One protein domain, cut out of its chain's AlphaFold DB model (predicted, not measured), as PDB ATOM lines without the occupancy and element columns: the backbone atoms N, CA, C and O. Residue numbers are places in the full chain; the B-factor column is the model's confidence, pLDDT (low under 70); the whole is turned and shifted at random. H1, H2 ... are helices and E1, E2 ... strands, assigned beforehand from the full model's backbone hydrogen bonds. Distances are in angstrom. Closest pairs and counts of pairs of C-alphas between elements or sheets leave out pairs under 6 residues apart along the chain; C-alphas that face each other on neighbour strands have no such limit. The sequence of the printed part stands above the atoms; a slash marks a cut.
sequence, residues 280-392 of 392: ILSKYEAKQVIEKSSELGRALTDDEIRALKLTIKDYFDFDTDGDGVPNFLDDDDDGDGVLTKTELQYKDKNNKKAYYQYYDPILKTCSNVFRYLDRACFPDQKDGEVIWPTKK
ATOM      1  N   ILE A 280     211.607 194.812 205.212       94.25
ATOM      2  CA  ILE A 280     210.447 195.688 205.113       94.25
ATOM      3  C   ILE A 280     209.339 194.896 204.414       94.25
ATOM      4  O   ILE A 280     209.548 194.158 203.461       94.25
ATOM      5  N   LEU A 281     208.116 194.958 204.946       95.81
ATOM      6  CA  LEU A 281     207.001 194.316 204.249       95.81
ATOM      7  C   LEU A 281     206.602 195.179 203.059       95.81
ATOM      8  O   LEU A 281     206.257 196.345 203.253       95.81
ATOM      9  N   SER A 282     206.466 194.560 201.892       96.19
ATOM     10  CA  SER A 282     206.112 195.209 200.630       96.19
ATOM     11  C   SER A 282     204.828 196.022 200.682       96.19
ATOM     12  O   SER A 282     204.692 197.006 199.966       96.19
ATOM     13  N   LYS A 283     203.889 195.695 201.583       94.50
ATOM     14  CA  LYS A 283     202.686 196.516 201.807       94.50
ATOM     15  C   LYS A 283     202.991 197.945 202.285       94.50
ATOM     16  O   LYS A 283     202.127 198.809 202.169       94.50
ATOM     17  N   TYR A 284     204.171 198.189 202.855       95.19
ATOM     18  CA  TYR A 284     204.622 199.509 203.300       95.19
ATOM     19  C   TYR A 284     205.404 200.273 202.233       95.19
ATOM     20  O   TYR A 284     205.585 201.476 202.384       95.19
ATOM     21  N   GLU A 285     205.777 199.611 201.143       95.88
ATOM     22  CA  GLU A 285     206.633 200.128 200.069       95.88
ATOM     23  C   GLU A 285     205.799 200.631 198.887       95.88
ATOM     24  O   GLU A 285     206.194 200.597 197.730       95.88
ATOM     25  N   ALA A 286     204.589 201.108 199.186       96.00
ATOM     26  CA  ALA A 286     203.792 201.902 198.269       96.00
ATOM     27  C   ALA A 286     203.862 203.366 198.697       96.00
ATOM     28  O   ALA A 286     203.592 203.696 199.856       96.00
ATOM     29  N   LYS A 287     204.107 204.261 197.738       95.19
ATOM     30  CA  LYS A 287     204.215 205.710 197.966       95.19
ATOM     31  C   LYS A 287     203.112 206.276 198.869       95.19
ATOM     32  O   LYS A 287     203.397 206.968 199.842       95.19
ATOM     33  N   GLN A 288     201.852 205.926 198.595       96.12
ATOM     34  CA  GLN A 288     200.700 206.400 199.376       96.12
ATOM     35  C   GLN A 288     200.744 205.934 200.844       96.12
ATOM     36  O   GLN A 288     200.316 206.663 201.740       96.12
ATOM     37  N   VAL A 289     201.262 204.730 201.106       96.50
ATOM     38  CA  VAL A 289     201.384 204.171 202.462       96.50
ATOM     39  C   VAL A 289     202.469 204.901 203.236       96.50
ATOM     40  O   VAL A 289     202.240 205.276 204.387       96.50
ATOM     41  N   ILE A 290     203.614 205.154 202.600       94.88
ATOM     42  CA  ILE A 290     204.734 205.898 203.185       94.88
ATOM     43  C   ILE A 290     204.298 207.324 203.524       94.88
ATOM     44  O   ILE A 290     204.451 207.767 204.663       94.88
ATOM     45  N   GLU A 291     203.707 208.032 202.559       93.94
ATOM     46  CA  GLU A 291     203.254 209.415 202.723       93.94
ATOM     47  C   GLU A 291     202.238 209.536 203.864       93.94
ATOM     48  O   GLU A 291     202.405 210.371 204.758       93.94
ATOM     49  N   LYS A 292     201.228 208.657 203.890       96.25
ATOM     50  CA  LYS A 292     200.193 208.681 204.928       96.25
ATOM     51  C   LYS A 292     200.724 208.261 206.300       96.25
ATOM     52  O   LYS A 292     200.351 208.867 207.303       96.25
ATOM     53  N   SER A 293     201.610 207.268 206.364       95.88
ATOM     54  CA  SER A 293     202.251 206.868 207.625       95.88
ATOM     55  C   SER A 293     203.134 207.992 208.177       95.88
ATOM     56  O   SER A 293     203.111 208.269 209.376       95.88
ATOM     57  N   SER A 294     203.864 208.693 207.301       93.19
ATOM     58  CA  SER A 294     204.698 209.840 207.673       93.19
ATOM     59  C   SER A 294     203.860 211.003 208.206       93.19
ATOM     60  O   SER A 294     204.219 211.591 209.224       93.19
ATOM     61  N   GLU A 295     202.719 211.301 207.571       93.94
ATOM     62  CA  GLU A 295     201.763 212.320 208.032       93.94
ATOM     63  C   GLU A 295     201.230 212.010 209.441       93.94
ATOM     64  O   GLU A 295     201.106 212.909 210.272       93.94
ATOM     65  N   LEU A 296     200.934 210.738 209.723       94.88
ATOM     66  CA  LEU A 296     200.388 210.300 211.009       94.88
ATOM     67  C   LEU A 296     201.452 210.067 212.091       94.88
ATOM     68  O   LEU A 296     201.100 209.939 213.264       94.88
ATOM     69  N   GLY A 297     202.731 209.967 211.719       92.62
ATOM     70  CA  GLY A 297     203.821 209.610 212.632       92.62
ATOM     71  C   GLY A 297     203.717 208.187 213.198       92.62
ATOM     72  O   GLY A 297     204.259 207.912 214.267       92.62
ATOM     73  N   ARG A 298     202.992 207.289 212.520       93.81
ATOM     74  CA  ARG A 298     202.831 205.871 212.880       93.81
ATOM     75  C   ARG A 298     202.524 205.035 211.641       93.81
ATOM     76  O   ARG A 298     202.025 205.559 210.650       93.81
ATOM     77  N   ALA A 299     202.732 203.725 211.744       91.25
ATOM     78  CA  ALA A 299     202.336 202.784 210.707       91.25
ATOM     79  C   ALA A 299     200.823 202.864 210.493       91.25
ATOM     80  O   ALA A 299     200.058 202.996 211.461       91.25
ATOM     81  N   LEU A 300     200.399 202.751 209.236       94.25
ATOM     82  CA  LEU A 300     199.002 202.473 208.936       94.25
ATOM     83  C   LEU A 300     198.603 201.101 209.476       94.25
ATOM     84  O   LEU A 300     199.375 200.144 209.419       94.25
ATOM     85  N   THR A 301     197.378 201.007 209.984       92.25
ATOM     86  CA  THR A 301     196.751 199.713 210.262       92.25
ATOM     87  C   THR A 301     196.354 199.030 208.952       92.25
ATOM     88  O   THR A 301     196.195 199.684 207.920       92.25
ATOM     89  N   ASP A 302     196.128 197.717 208.985       88.31
ATOM     90  CA  ASP A 302     195.684 196.972 207.798       88.31
ATOM     91  C   ASP A 302     194.368 197.522 207.215       88.31
ATOM     92  O   ASP A 302     194.204 197.589 205.995       88.31
ATOM     93  N   ASP A 303     193.450 197.986 208.071       90.38
ATOM     94  CA  ASP A 303     192.198 198.620 207.642       90.38
ATOM     95  C   ASP A 303     192.437 199.972 206.950       90.38
ATOM     96  O   ASP A 303     191.751 200.302 205.979       90.38
ATOM     97  N   GLU A 304     193.424 200.749 207.407       94.81
ATOM     98  CA  GLU A 304     193.813 202.011 206.773       94.81
ATOM     99  C   GLU A 304     194.490 201.774 205.419       94.81
ATOM    100  O   GLU A 304     194.127 202.432 204.446       94.81
ATOM    101  N   ILE A 305     195.400 200.796 205.317       93.31
ATOM    102  CA  ILE A 305     196.024 200.402 204.040       93.31
ATOM    103  C   ILE A 305     194.948 199.938 203.054       93.31
ATOM    104  O   ILE A 305     194.916 200.366 201.900       93.31
ATOM    105  N   ARG A 306     194.001 199.114 203.510       90.50
ATOM    106  CA  ARG A 306     192.861 198.681 202.695       90.50
ATOM    107  C   ARG A 306     192.024 199.865 202.205       90.50
ATOM    108  O   ARG A 306     191.556 199.850 201.065       90.50
ATOM    109  N   ALA A 307     191.819 200.881 203.042       94.19
ATOM    110  CA  ALA A 307     191.046 202.066 202.682       94.19
ATOM    111  C   ALA A 307     191.703 202.901 201.568       94.19
ATOM    112  O   ALA A 307     190.978 203.587 200.841       94.19
ATOM    113  N   LEU A 308     193.024 202.788 201.375       95.25
ATOM    114  CA  LEU A 308     193.742 203.404 200.250       95.25
ATOM    115  C   LEU A 308     193.417 202.755 198.897       95.25
ATOM    116  O   LEU A 308     193.679 203.357 197.862       95.25
ATOM    117  N   LYS A 309     192.811 201.556 198.887       93.12
ATOM    118  CA  LYS A 309     192.427 200.823 197.664       93.12
ATOM    119  C   LYS A 309     193.591 200.642 196.683       93.12
ATOM    120  O   LYS A 309     193.393 200.733 195.473       93.12
ATOM    121  N   LEU A 310     194.776 200.368 197.225       93.94
ATOM    122  CA  LEU A 310     195.970 200.115 196.431       93.94
ATOM    123  C   LEU A 310     195.724 198.958 195.470       93.94
ATOM    124  O   LEU A 310     195.167 197.914 195.825       93.94
ATOM    125  N   THR A 311     196.175 199.163 194.249       93.00
ATOM    126  CA  THR A 311     196.283 198.152 193.218       93.00
ATOM    127  C   THR A 311     197.742 197.755 193.072       93.00
ATOM    128  O   THR A 311     198.654 198.467 193.482       93.00
ATOM    129  N   ILE A 312     197.980 196.632 192.413       93.69
ATOM    130  CA  ILE A 312     199.319 196.201 192.006       93.69
ATOM    131  C   ILE A 312     200.105 197.293 191.252       93.69
ATOM    132  O   ILE A 312     201.316 197.397 191.408       93.69
ATOM    133  N   LYS A 313     199.415 198.164 190.505       94.25
ATOM    134  CA  LYS A 313     200.016 199.269 189.757       94.25
ATOM    135  C   LYS A 313     200.619 200.328 190.676       94.25
ATOM    136  O   LYS A 313     201.629 200.909 190.310       94.25
ATOM    137  N   ASP A 314     200.043 200.551 191.857       96.00
ATOM    138  CA  ASP A 314     200.581 201.505 192.835       96.00
ATOM    139  C   ASP A 314     201.945 201.069 193.383       96.00
ATOM    140  O   ASP A 314     202.758 201.922 193.720       96.00
ATOM    141  N   TYR A 315     202.197 199.757 193.437       96.50
ATOM    142  CA  TYR A 315     203.496 199.201 193.809       96.50
ATOM    143  C   TYR A 315     204.476 199.254 192.630       96.50
ATOM    144  O   TYR A 315     205.582 199.748 192.774       96.50
ATOM    145  N   PHE A 316     204.058 198.819 191.435       95.62
ATOM    146  CA  PHE A 316     204.932 198.799 190.252       95.62
ATOM    147  C   PHE A 316     205.289 200.172 189.672       95.62
ATOM    148  O   PHE A 316     206.276 200.279 188.954       95.62
ATOM    149  N   ASP A 317     204.473 201.202 189.896       95.25
ATOM    150  CA  ASP A 317     204.786 202.564 189.447       95.25
ATOM    151  C   ASP A 317     205.663 203.331 190.453       95.25
ATOM    152  O   ASP A 317     206.026 204.476 190.177       95.25
ATOM    153  N   PHE A 318     205.968 202.744 191.616       96.62
ATOM    154  CA  PHE A 318     206.875 203.336 192.589       96.62
ATOM    155  C   PHE A 318     208.264 202.708 192.443       96.62
ATOM    156  O   PHE A 318     208.537 201.643 192.980       96.62
ATOM    157  N   ASP A 319     209.075 203.379 191.632       95.56
ATOM    158  CA  ASP A 319     210.445 203.046 191.234       95.56
ATOM    159  C   ASP A 319     211.232 204.359 191.354       95.56
ATOM    160  O   ASP A 319     210.969 205.319 190.613       95.56
ATOM    161  N   THR A 320     212.050 204.468 192.397       96.06
ATOM    162  CA  THR A 320     212.606 205.755 192.828       96.06
ATOM    163  C   THR A 320     213.850 206.147 192.041       96.06
ATOM    164  O   THR A 320     214.024 207.336 191.741       96.06
ATOM    165  N   ASP A 321     214.670 205.182 191.638       94.06
ATOM    166  CA  ASP A 321     215.882 205.423 190.858       94.06
ATOM    167  C   ASP A 321     215.661 205.323 189.329       94.06
ATOM    168  O   ASP A 321     216.455 205.862 188.541       94.06
ATOM    169  N   GLY A 322     214.529 204.747 188.908       92.62
ATOM    170  CA  GLY A 322     214.081 204.641 187.526       92.62
ATOM    171  C   GLY A 322     214.735 203.507 186.737       92.62
ATOM    172  O   GLY A 322     214.746 203.564 185.496       92.62
ATOM    173  N   ASP A 323     215.321 202.509 187.399       89.12
ATOM    174  CA  ASP A 323     215.996 201.392 186.741       89.12
ATOM    175  C   ASP A 323     215.017 200.331 186.174       89.12
ATOM    176  O   ASP A 323     215.360 199.540 185.274       89.12
ATOM    177  N   GLY A 324     213.737 200.407 186.556       88.19
ATOM    178  CA  GLY A 324     212.658 199.503 186.162       88.19
ATOM    179  C   GLY A 324     212.416 198.329 187.115       88.19
ATOM    180  O   GLY A 324     211.655 197.421 186.745       88.19
ATOM    181  N   VAL A 325     213.048 198.322 188.287       91.31
ATOM    182  CA  VAL A 325     212.724 197.489 189.442       91.31
ATOM    183  C   VAL A 325     211.965 198.378 190.439       91.31
ATOM    184  O   VAL A 325     212.482 199.386 190.893       91.31
ATOM    185  N   PRO A 326     210.688 198.094 190.741       94.75
ATOM    186  CA  PRO A 326     209.954 198.904 191.708       94.75
ATOM    187  C   PRO A 326     210.493 198.676 193.123       94.75
ATOM    188  O   PRO A 326     210.852 197.547 193.440       94.75
ATOM    189  N   ASN A 327     210.413 199.697 193.976       95.69
ATOM    190  CA  ASN A 327     210.960 199.717 195.338       95.69
ATOM    191  C   ASN A 327     210.677 198.435 196.140       95.69
ATOM    192  O   ASN A 327     211.569 197.795 196.661       95.69
ATOM    193  N   PHE A 328     209.431 197.946 196.132       95.69
ATOM    194  CA  PHE A 328     209.076 196.721 196.869       95.69
ATOM    195  C   PHE A 328     209.754 195.421 196.369       95.69
ATOM    196  O   PHE A 328     209.466 194.343 196.891       95.69
ATOM    197  N   LEU A 329     210.542 195.496 195.292       94.50
ATOM    198  CA  LEU A 329     211.345 194.440 194.672       94.50
ATOM    199  C   LEU A 329     212.831 194.828 194.550       94.50
ATOM    200  O   LEU A 329     213.578 194.057 193.936       94.50
ATOM    201  N   ASP A 330     213.231 195.979 195.089       93.12
ATOM    202  CA  ASP A 330     214.567 196.558 194.987       93.12
ATOM    203  C   ASP A 330     215.151 196.810 196.384       93.12
ATOM    204  O   ASP A 330     214.588 197.551 197.179       93.12
ATOM    205  N   ASP A 331     216.294 196.195 196.691       93.25
ATOM    206  CA  ASP A 331     216.911 196.321 198.014       93.25
ATOM    207  C   ASP A 331     217.733 197.615 198.188       93.25
ATOM    208  O   ASP A 331     218.254 197.864 199.283       93.25
ATOM    209  N   ASP A 332     217.851 198.424 197.129       94.31
ATOM    210  CA  ASP A 332     218.538 199.719 197.055       94.31
ATOM    211  C   ASP A 332     217.647 200.755 196.341       94.31
ATOM    212  O   ASP A 332     217.973 201.232 195.257       94.31
ATOM    213  N   ASP A 333     216.514 201.086 196.973       95.69
ATOM    214  CA  ASP A 333     215.385 201.862 196.429       95.69
ATOM    215  C   ASP A 333     215.770 203.082 195.558       95.69
ATOM    216  O   ASP A 333     215.078 203.402 194.590       95.69
ATOM    217  N   ASP A 334     216.817 203.830 195.921       95.75
ATOM    218  CA  ASP A 334     217.230 205.063 195.236       95.75
ATOM    219  C   ASP A 334     218.524 204.948 194.405       95.75
ATOM    220  O   ASP A 334     218.962 205.933 193.778       95.75
ATOM    221  N   GLY A 335     219.110 203.749 194.352       93.12
ATOM    222  CA  GLY A 335     220.276 203.418 193.544       93.12
ATOM    223  C   GLY A 335     221.533 204.215 193.911       93.12
ATOM    224  O   GLY A 335     222.331 204.574 193.016       93.12
ATOM    225  N   ASP A 336     221.698 204.569 195.190       92.81
ATOM    226  CA  ASP A 336     222.897 205.225 195.723       92.81
ATOM    227  C   ASP A 336     224.000 204.237 196.163       92.81
ATOM    228  O   ASP A 336     225.165 204.630 196.326       92.81
ATOM    229  N   GLY A 337     223.676 202.939 196.234       90.75
ATOM    230  CA  GLY A 337     224.573 201.856 196.623       90.75
ATOM    231  C   GLY A 337     224.542 201.514 198.116       90.75
ATOM    232  O   GLY A 337     225.371 200.705 198.563       90.75
ATOM    233  N   VAL A 338     223.643 202.112 198.898       91.88
ATOM    234  CA  VAL A 338     223.415 201.828 200.314       91.88
ATOM    235  C   VAL A 338     222.033 201.209 200.492       91.88
ATOM    236  O   VAL A 338     221.047 201.909 200.589       91.88
ATOM    237  N   LEU A 339     221.992 199.889 200.704       93.88
ATOM    238  CA  LEU A 339     220.736 199.141 200.867       93.88
ATOM    239  C   LEU A 339     219.703 199.829 201.780       93.88
ATOM    240  O   LEU A 339     220.049 200.166 202.924       93.88
ATOM    241  N   THR A 340     218.434 199.846 201.365       95.44
ATOM    242  CA  THR A 340     217.276 200.444 202.057       95.44
ATOM    243  C   THR A 340     217.264 200.096 203.554       95.44
ATOM    244  O   THR A 340     217.217 200.952 204.445       95.44
ATOM    245  N   LYS A 341     217.443 198.815 203.898       94.44
ATOM    246  CA  LYS A 341     217.543 198.352 205.296       94.44
ATOM    247  C   LYS A 341     218.702 198.980 206.085       94.44
ATOM    248  O   LYS A 341     218.586 199.239 207.292       94.44
ATOM    249  N   THR A 342     219.864 199.163 205.458       92.56
ATOM    250  CA  THR A 342     221.037 199.812 206.077       92.56
ATOM    251  C   THR A 342     220.722 201.266 206.385       92.56
ATOM    252  O   THR A 342     221.052 201.766 207.464       92.56
ATOM    253  N   GLU A 343     219.969 201.904 205.507       94.50
ATOM    254  CA  GLU A 343     219.403 203.222 205.705       94.50
ATOM    255  C   GLU A 343     218.212 203.250 206.661       94.50
ATOM    256  O   GLU A 343     217.609 204.288 206.879       94.50
ATOM    257  N   LEU A 344     217.867 202.186 207.367       94.44
ATOM    258  CA  LEU A 344     216.996 202.293 208.546       94.44
ATOM    259  C   LEU A 344     217.798 202.188 209.838       94.44
ATOM    260  O   LEU A 344     217.276 202.423 210.926       94.44
ATOM    261  N   GLN A 345     219.085 201.870 209.744       92.81
ATOM    262  CA  GLN A 345     219.895 201.508 210.889       92.81
ATOM    263  C   GLN A 345     220.250 202.705 211.786       92.81
ATOM    264  O   GLN A 345     220.613 203.787 211.320       92.81
ATOM    265  N   TYR A 346     220.245 202.453 213.097       90.69
ATOM    266  CA  TYR A 346     220.889 203.281 214.117       90.69
ATOM    267  C   TYR A 346     221.461 202.424 215.258       90.69
ATOM    268  O   TYR A 346     221.261 201.205 215.307       90.69
ATOM    269  N   LYS A 347     222.205 203.053 216.177       89.94
ATOM    270  CA  LYS A 347     222.653 202.421 217.428       89.94
ATOM    271  C   LYS A 347     221.743 202.845 218.577       89.94
ATOM    272  O   LYS A 347     221.568 204.038 218.818       89.94
ATOM    273  N   ASP A 348     221.169 201.879 219.288       91.38
ATOM    274  CA  ASP A 348     220.350 202.151 220.469       91.38
ATOM    275  C   ASP A 348     221.199 202.661 221.653       91.38
ATOM    276  O   ASP A 348     222.430 202.713 221.609       91.38
ATOM    277  N   LYS A 349     220.541 202.986 222.771       92.31
ATOM    278  CA  LYS A 349     221.196 203.438 224.015       92.31
ATOM    279  C   LYS A 349     222.235 202.462 224.597       92.31
ATOM    280  O   LYS A 349     222.992 202.847 225.481       92.31
ATOM    281  N   ASN A 350     222.249 201.206 224.146       93.94
ATOM    282  CA  ASN A 350     223.183 200.163 224.563       93.94
ATOM    283  C   ASN A 350     224.221 199.848 223.473       93.94
ATOM    284  O   ASN A 350     224.881 198.810 223.548       93.94
ATOM    285  N   ASN A 351     224.351 200.709 222.460       87.69
ATOM    286  CA  ASN A 351     225.251 200.537 221.322       87.69
ATOM    287  C   ASN A 351     224.921 199.305 220.449       87.69
ATOM    288  O   ASN A 351     225.795 198.782 219.756       87.69
ATOM    289  N   LYS A 352     223.671 198.815 220.485       92.12
ATOM    290  CA  LYS A 352     223.196 197.703 219.651       92.12
ATOM    291  C   LYS A 352     222.549 198.221 218.373       92.12
ATOM    292  O   LYS A 352     221.885 199.253 218.377       92.12
ATOM    293  N   LYS A 353     222.707 197.458 217.289       90.25
ATOM    294  CA  LYS A 353     222.047 197.718 216.007       90.25
ATOM    295  C   LYS A 353     220.523 197.644 216.175       90.25
ATOM    296  O   LYS A 353     220.003 196.619 216.611       90.25
ATOM    297  N   ALA A 354     219.843 198.723 215.814       92.81
ATOM    298  CA  ALA A 354     218.392 198.858 215.773       92.81
ATOM    299  C   ALA A 354     217.974 199.518 214.449       92.81
ATOM    300  O   ALA A 354     218.834 199.980 213.697       92.81
ATOM    301  N   TYR A 355     216.671 199.542 214.165       94.25
ATOM    302  CA  TYR A 355     216.122 200.108 212.933       94.25
ATOM    303  C   TYR A 355     214.992 201.079 213.243       94.25
ATOM    304  O   TYR A 355     214.152 200.806 214.108       94.25
ATOM    305  N   TYR A 356     215.004 202.227 212.573       94.50
ATOM    306  CA  TYR A 356     213.869 203.137 212.551       94.50
ATOM    307  C   TYR A 356     212.696 202.471 211.836       94.50
ATOM    308  O   TYR A 356     212.863 201.534 211.056       94.50
ATOM    309  N   GLN A 357     211.489 202.944 212.131       93.81
ATOM    310  CA  GLN A 357     210.332 202.564 211.332       93.81
ATOM    311  C   GLN A 357     210.477 203.188 209.941       93.81
ATOM    312  O   GLN A 357     210.933 204.322 209.849       93.81
ATOM    313  N   TYR A 358     210.063 202.485 208.886       94.25
ATOM    314  CA  TYR A 358     210.240 202.935 207.497       94.25
ATOM    315  C   TYR A 358     209.728 204.372 207.270       94.25
ATOM    316  O   TYR A 358     210.410 205.204 206.700       94.25
ATOM    317  N   TYR A 359     208.587 204.733 207.859       93.75
ATOM    318  CA  TYR A 359     207.967 206.062 207.745       93.75
ATOM    319  C   TYR A 359     208.479 207.125 208.743       93.75
ATOM    320  O   TYR A 359     207.909 208.223 208.802       93.75
ATOM    321  N   ASP A 360     209.478 206.817 209.576       94.06
ATOM    322  CA  ASP A 360     209.921 207.693 210.669       94.06
ATOM    323  C   ASP A 360     210.526 209.002 210.122       94.06
ATOM    324  O   ASP A 360     211.528 208.960 209.403       94.06
ATOM    325  N   PRO A 361     209.980 210.189 210.457       91.88
ATOM    326  CA  PRO A 361     210.489 211.464 209.956       91.88
ATOM    327  C   PRO A 361     211.969 211.733 210.253       91.88
ATOM    328  O   PRO A 361     212.563 212.569 209.571       91.88
ATOM    329  N   ILE A 362     212.578 211.050 211.231       91.88
ATOM    330  CA  ILE A 362     214.018 211.162 211.510       91.88
ATOM    331  C   ILE A 362     214.889 210.749 210.318       91.88
ATOM    332  O   ILE A 362     216.005 211.237 210.184       91.88
ATOM    333  N   LEU A 363     214.365 209.895 209.438       94.00
ATOM    334  CA  LEU A 363     215.034 209.403 208.235       94.00
ATOM    335  C   LEU A 363     215.110 210.457 207.121       94.00
ATOM    336  O   LEU A 363     215.810 210.263 206.134       94.00
ATOM    337  N   LYS A 364     214.431 211.600 207.277       93.56
ATOM    338  CA  LYS A 364     214.536 212.766 206.387       93.56
ATOM    339  C   LYS A 364     215.736 213.624 206.795       93.56
ATOM    340  O   LYS A 364     215.568 214.776 207.207       93.56
ATOM    341  N   THR A 365     216.932 213.033 206.766       91.75
ATOM    342  CA  THR A 365     218.166 213.645 207.290       91.75
ATOM    343  C   THR A 365     218.766 214.661 206.325       91.75
ATOM    344  O   THR A 365     219.107 215.761 206.756       91.75
ATOM    345  N   CYS A 366     218.834 214.334 205.031       90.69
ATOM    346  CA  CYS A 366     219.468 215.170 204.006       90.69
ATOM    347  C   CYS A 366     218.504 216.183 203.378       90.69
ATOM    348  O   CYS A 366     218.866 217.338 203.144       90.69
ATOM    349  N   SER A 367     217.259 215.766 203.140       91.88
ATOM    350  CA  SER A 367     216.217 216.564 202.492       91.88
ATOM    351  C   SER A 367     214.837 216.251 203.088       91.88
ATOM    352  O   SER A 367     214.716 215.618 204.136       91.88
ATOM    353  N   ASN A 368     213.761 216.775 202.496       91.25
ATOM    354  CA  ASN A 368     212.397 216.418 202.916       91.25
ATOM    355  C   ASN A 368     211.943 215.045 202.393       91.25
ATOM    356  O   ASN A 368     210.838 214.610 202.729       91.25
ATOM    357  N   VAL A 369     212.793 214.387 201.610       93.31
ATOM    358  CA  VAL A 369     212.656 213.006 201.164       93.31
ATOM    359  C   VAL A 369     213.353 212.102 202.184       93.31
ATOM    360  O   VAL A 369     214.250 212.537 202.912       93.31
ATOM    361  N   PHE A 370     212.847 210.883 202.336       95.88
ATOM    362  CA  PHE A 370     213.500 209.875 203.164       95.88
ATOM    363  C   PHE A 370     214.843 209.506 202.540       95.88
ATOM    364  O   PHE A 370     214.928 209.488 201.321       95.88
ATOM    365  N   ARG A 371     215.870 209.246 203.355       95.06
ATOM    366  CA  ARG A 371     217.212 208.948 202.836       95.06
ATOM    367  C   ARG A 371     217.226 207.804 201.818       95.06
ATOM    368  O   ARG A 371     217.734 208.045 200.745       95.06
ATOM    369  N   TYR A 372     216.455 206.743 202.073       95.31
ATOM    370  CA  TYR A 372     216.280 205.597 201.174       95.31
ATOM    371  C   TYR A 372     215.448 205.857 199.918       95.31
ATOM    372  O   TYR A 372     215.071 204.946 199.204       95.31
ATOM    373  N   LEU A 373     215.075 207.109 199.677       96.50
ATOM    374  CA  LEU A 373     214.393 207.555 198.465       96.50
ATOM    375  C   LEU A 373     215.103 208.781 197.870       96.50
ATOM    376  O   LEU A 373     214.520 209.507 197.059       96.50
ATOM    377  N   ASP A 374     216.305 209.101 198.345       95.62
ATOM    378  CA  ASP A 374     217.036 210.316 198.026       95.62
ATOM    379  C   ASP A 374     218.468 209.953 197.676       95.62
ATOM    380  O   ASP A 374     219.365 210.065 198.505       95.62
ATOM    381  N   ARG A 375     218.686 209.665 196.392       94.00
ATOM    382  CA  ARG A 375     219.985 209.291 195.822       94.00
ATOM    383  C   ARG A 375     221.157 210.216 196.191       94.00
ATOM    384  O   ARG A 375     222.325 209.873 196.018       94.00
ATOM    385  N   ALA A 376     220.882 211.456 196.602       92.50
ATOM    386  CA  ALA A 376     221.907 212.404 197.031       92.50
ATOM    387  C   ALA A 376     222.254 212.297 198.531       92.50
ATOM    388  O   ALA A 376     223.157 213.000 198.995       92.50
ATOM    389  N   CYS A 377     221.551 211.460 199.293       92.31
ATOM    390  CA  CYS A 377     221.635 211.326 200.741       92.31
ATOM    391  C   CYS A 377     222.676 210.295 201.190       92.31
ATOM    392  O   CYS A 377     222.470 209.545 202.136       92.31
ATOM    393  N   PHE A 378     223.854 210.331 200.579       87.62
ATOM    394  CA  PHE A 378     224.896 209.354 200.854       87.62
ATOM    395  C   PHE A 378     225.558 209.571 202.234       87.62
ATOM    396  O   PHE A 378     225.948 210.702 202.558       87.62
ATOM    397  N   PRO A 379     225.739 208.524 203.060       88.69
ATOM    398  CA  PRO A 379     226.378 208.648 204.364       88.69
ATOM    399  C   PRO A 379     227.909 208.699 204.283       88.69
ATOM    400  O   PRO A 379     228.546 207.983 203.513       88.69
ATOM    401  N   ASP A 380     228.526 209.458 205.188       85.81
ATOM    402  CA  ASP A 380     229.964 209.372 205.454       85.81
ATOM    403  C   ASP A 380     230.265 208.259 206.472       85.81
ATOM    404  O   ASP A 380     229.443 207.924 207.328       85.81
ATOM    405  N   GLN A 381     231.484 207.715 206.441       81.88
ATOM    406  CA  GLN A 381     231.986 206.830 207.496       81.88
ATOM    407  C   GLN A 381     233.167 207.458 208.228       81.88
ATOM    408  O   GLN A 381     234.177 207.819 207.623       81.88
ATOM    409  N   LYS A 382     233.072 207.527 209.559       82.50
ATOM    410  CA  LYS A 382     234.164 207.984 210.423       82.50
ATOM    411  C   LYS A 382     234.291 207.071 211.632       82.50
ATOM    412  O   LYS A 382     233.316 206.840 212.333       82.50
ATOM    413  N   ASP A 383     235.489 206.530 211.854       82.62
ATOM    414  CA  ASP A 383     235.793 205.626 212.976       82.62
ATOM    415  C   ASP A 383     234.837 204.411 213.078       82.62
ATOM    416  O   ASP A 383     234.558 203.895 214.159       82.62
ATOM    417  N   GLY A 384     234.326 203.941 211.931       72.69
ATOM    418  CA  GLY A 384     233.364 202.834 211.847       72.69
ATOM    419  C   GLY A 384     231.913 203.219 212.165       72.69
ATOM    420  O   GLY A 384     231.060 202.336 212.271       72.69
ATOM    421  N   GLU A 385     231.616 204.509 212.322       76.44
ATOM    422  CA  GLU A 385     230.258 205.030 212.479       76.44
ATOM    423  C   GLU A 385     229.746 205.642 211.174       76.44
ATOM    424  O   GLU A 385     230.465 206.371 210.491       76.44
ATOM    425  N   VAL A 386     228.489 205.330 210.847       81.06
ATOM    426  CA  VAL A 386     227.761 205.896 209.706       81.06
ATOM    427  C   VAL A 386     227.219 207.261 210.122       81.06
ATOM    428  O   VAL A 386     226.438 207.357 211.072       81.06
ATOM    429  N   ILE A 387     227.643 208.310 209.424       85.38
ATOM    430  CA  ILE A 387     227.256 209.697 209.667       85.38
ATOM    431  C   ILE A 387     226.387 210.154 208.504       85.38
ATOM    432  O   ILE A 387     226.856 210.313 207.381       85.38
ATOM    433  N   TRP A 388     225.112 210.388 208.794       87.94
ATOM    434  CA  TRP A 388     224.152 210.854 207.801       87.94
ATOM    435  C   TRP A 388     224.248 212.371 207.609       87.94
ATOM    436  O   TRP A 388     224.331 213.095 208.611       87.94
ATOM    437  N   PRO A 389     224.202 212.873 206.363       86.50
ATOM    438  CA  PRO A 389     224.188 214.305 206.111       86.50
ATOM    439  C   PRO A 389     222.961 214.965 206.743       86.50
ATOM    440  O   PRO A 389     221.876 214.389 206.796       86.50
ATOM    441  N   THR A 390     223.129 216.201 207.207       83.56
ATOM    442  CA  THR A 390     222.042 217.021 207.751       83.56
ATOM    443  C   THR A 390     221.586 218.055 206.733       83.56
ATOM    444  O   THR A 390     222.430 218.651 206.055       83.56
ATOM    445  N   LYS A 391     220.277 218.338 206.688       79.88
ATOM    446  CA  LYS A 391     219.699 219.477 205.954       79.88
ATOM    447  C   LYS A 391     220.535 220.737 206.183       79.88
ATOM    448  O   LYS A 391     220.840 221.069 207.330       79.88
ATOM    449  N   LYS A 392     220.902 221.408 205.093       61.31
ATOM    450  CA  LYS A 392     221.545 222.726 205.148       61.31
ATOM    451  C   LYS A 392     220.560 223.822 205.518       61.31
ATOM    452  O   LYS A 392     219.384 223.717 205.099       61.31
TER     453      LYS A 392
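This is residues 280 to 392 of the 392 residues of an uncharacterized protein of Myroides odoratimimus (UniProt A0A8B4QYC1). With little regular structure, the domain has two small hairpins, E1-E2 and E3-E4, at one end, short helices H1, H2 and H3 at the other, and loops between. Of 113 printed residues, 33 are in named elements, ordered H1 H2 H3 E1 E2 E3 E4, class mixed; both sheets are antiparallel. It is compact, with a radius of gyration of the C-alphas of 14.4 A and spans of 46 by 32 by 26 A.

The strands are E1, residues 345 to 347, E2, 353 to 355, E3, 380 to 382, and E4, 385 to 387, ending at C-alpha 387 (227.256, 209.697, 209.667). H1, residues 287 to 296, begins at C-alpha 287 (204.215, 205.710, 197.966) and spans 14.3 A; H2 is 302 to 307, H3 312 to 316.

In hairpin E1 and E2, N 346 and O 354 are within hydrogen-bond range, 2.9 A; in hairpin E3 and E4, N 387 and O 380, 2.8 A. H1 and H2 are close but not clearly touching, closest C-alphas Val 289 and Ile 305, 6.7 A. Every O i to N i+4 pair in H1, H2 and H3 is within range. H1 is apart from the four strands.

The farthest C-alphas, Lys 309 and Asp 383, are 46.2 A apart. The printed part has no cut; links H3 to E1 and E2 to E3 are long. Only residue 392 has pLDDT under 70.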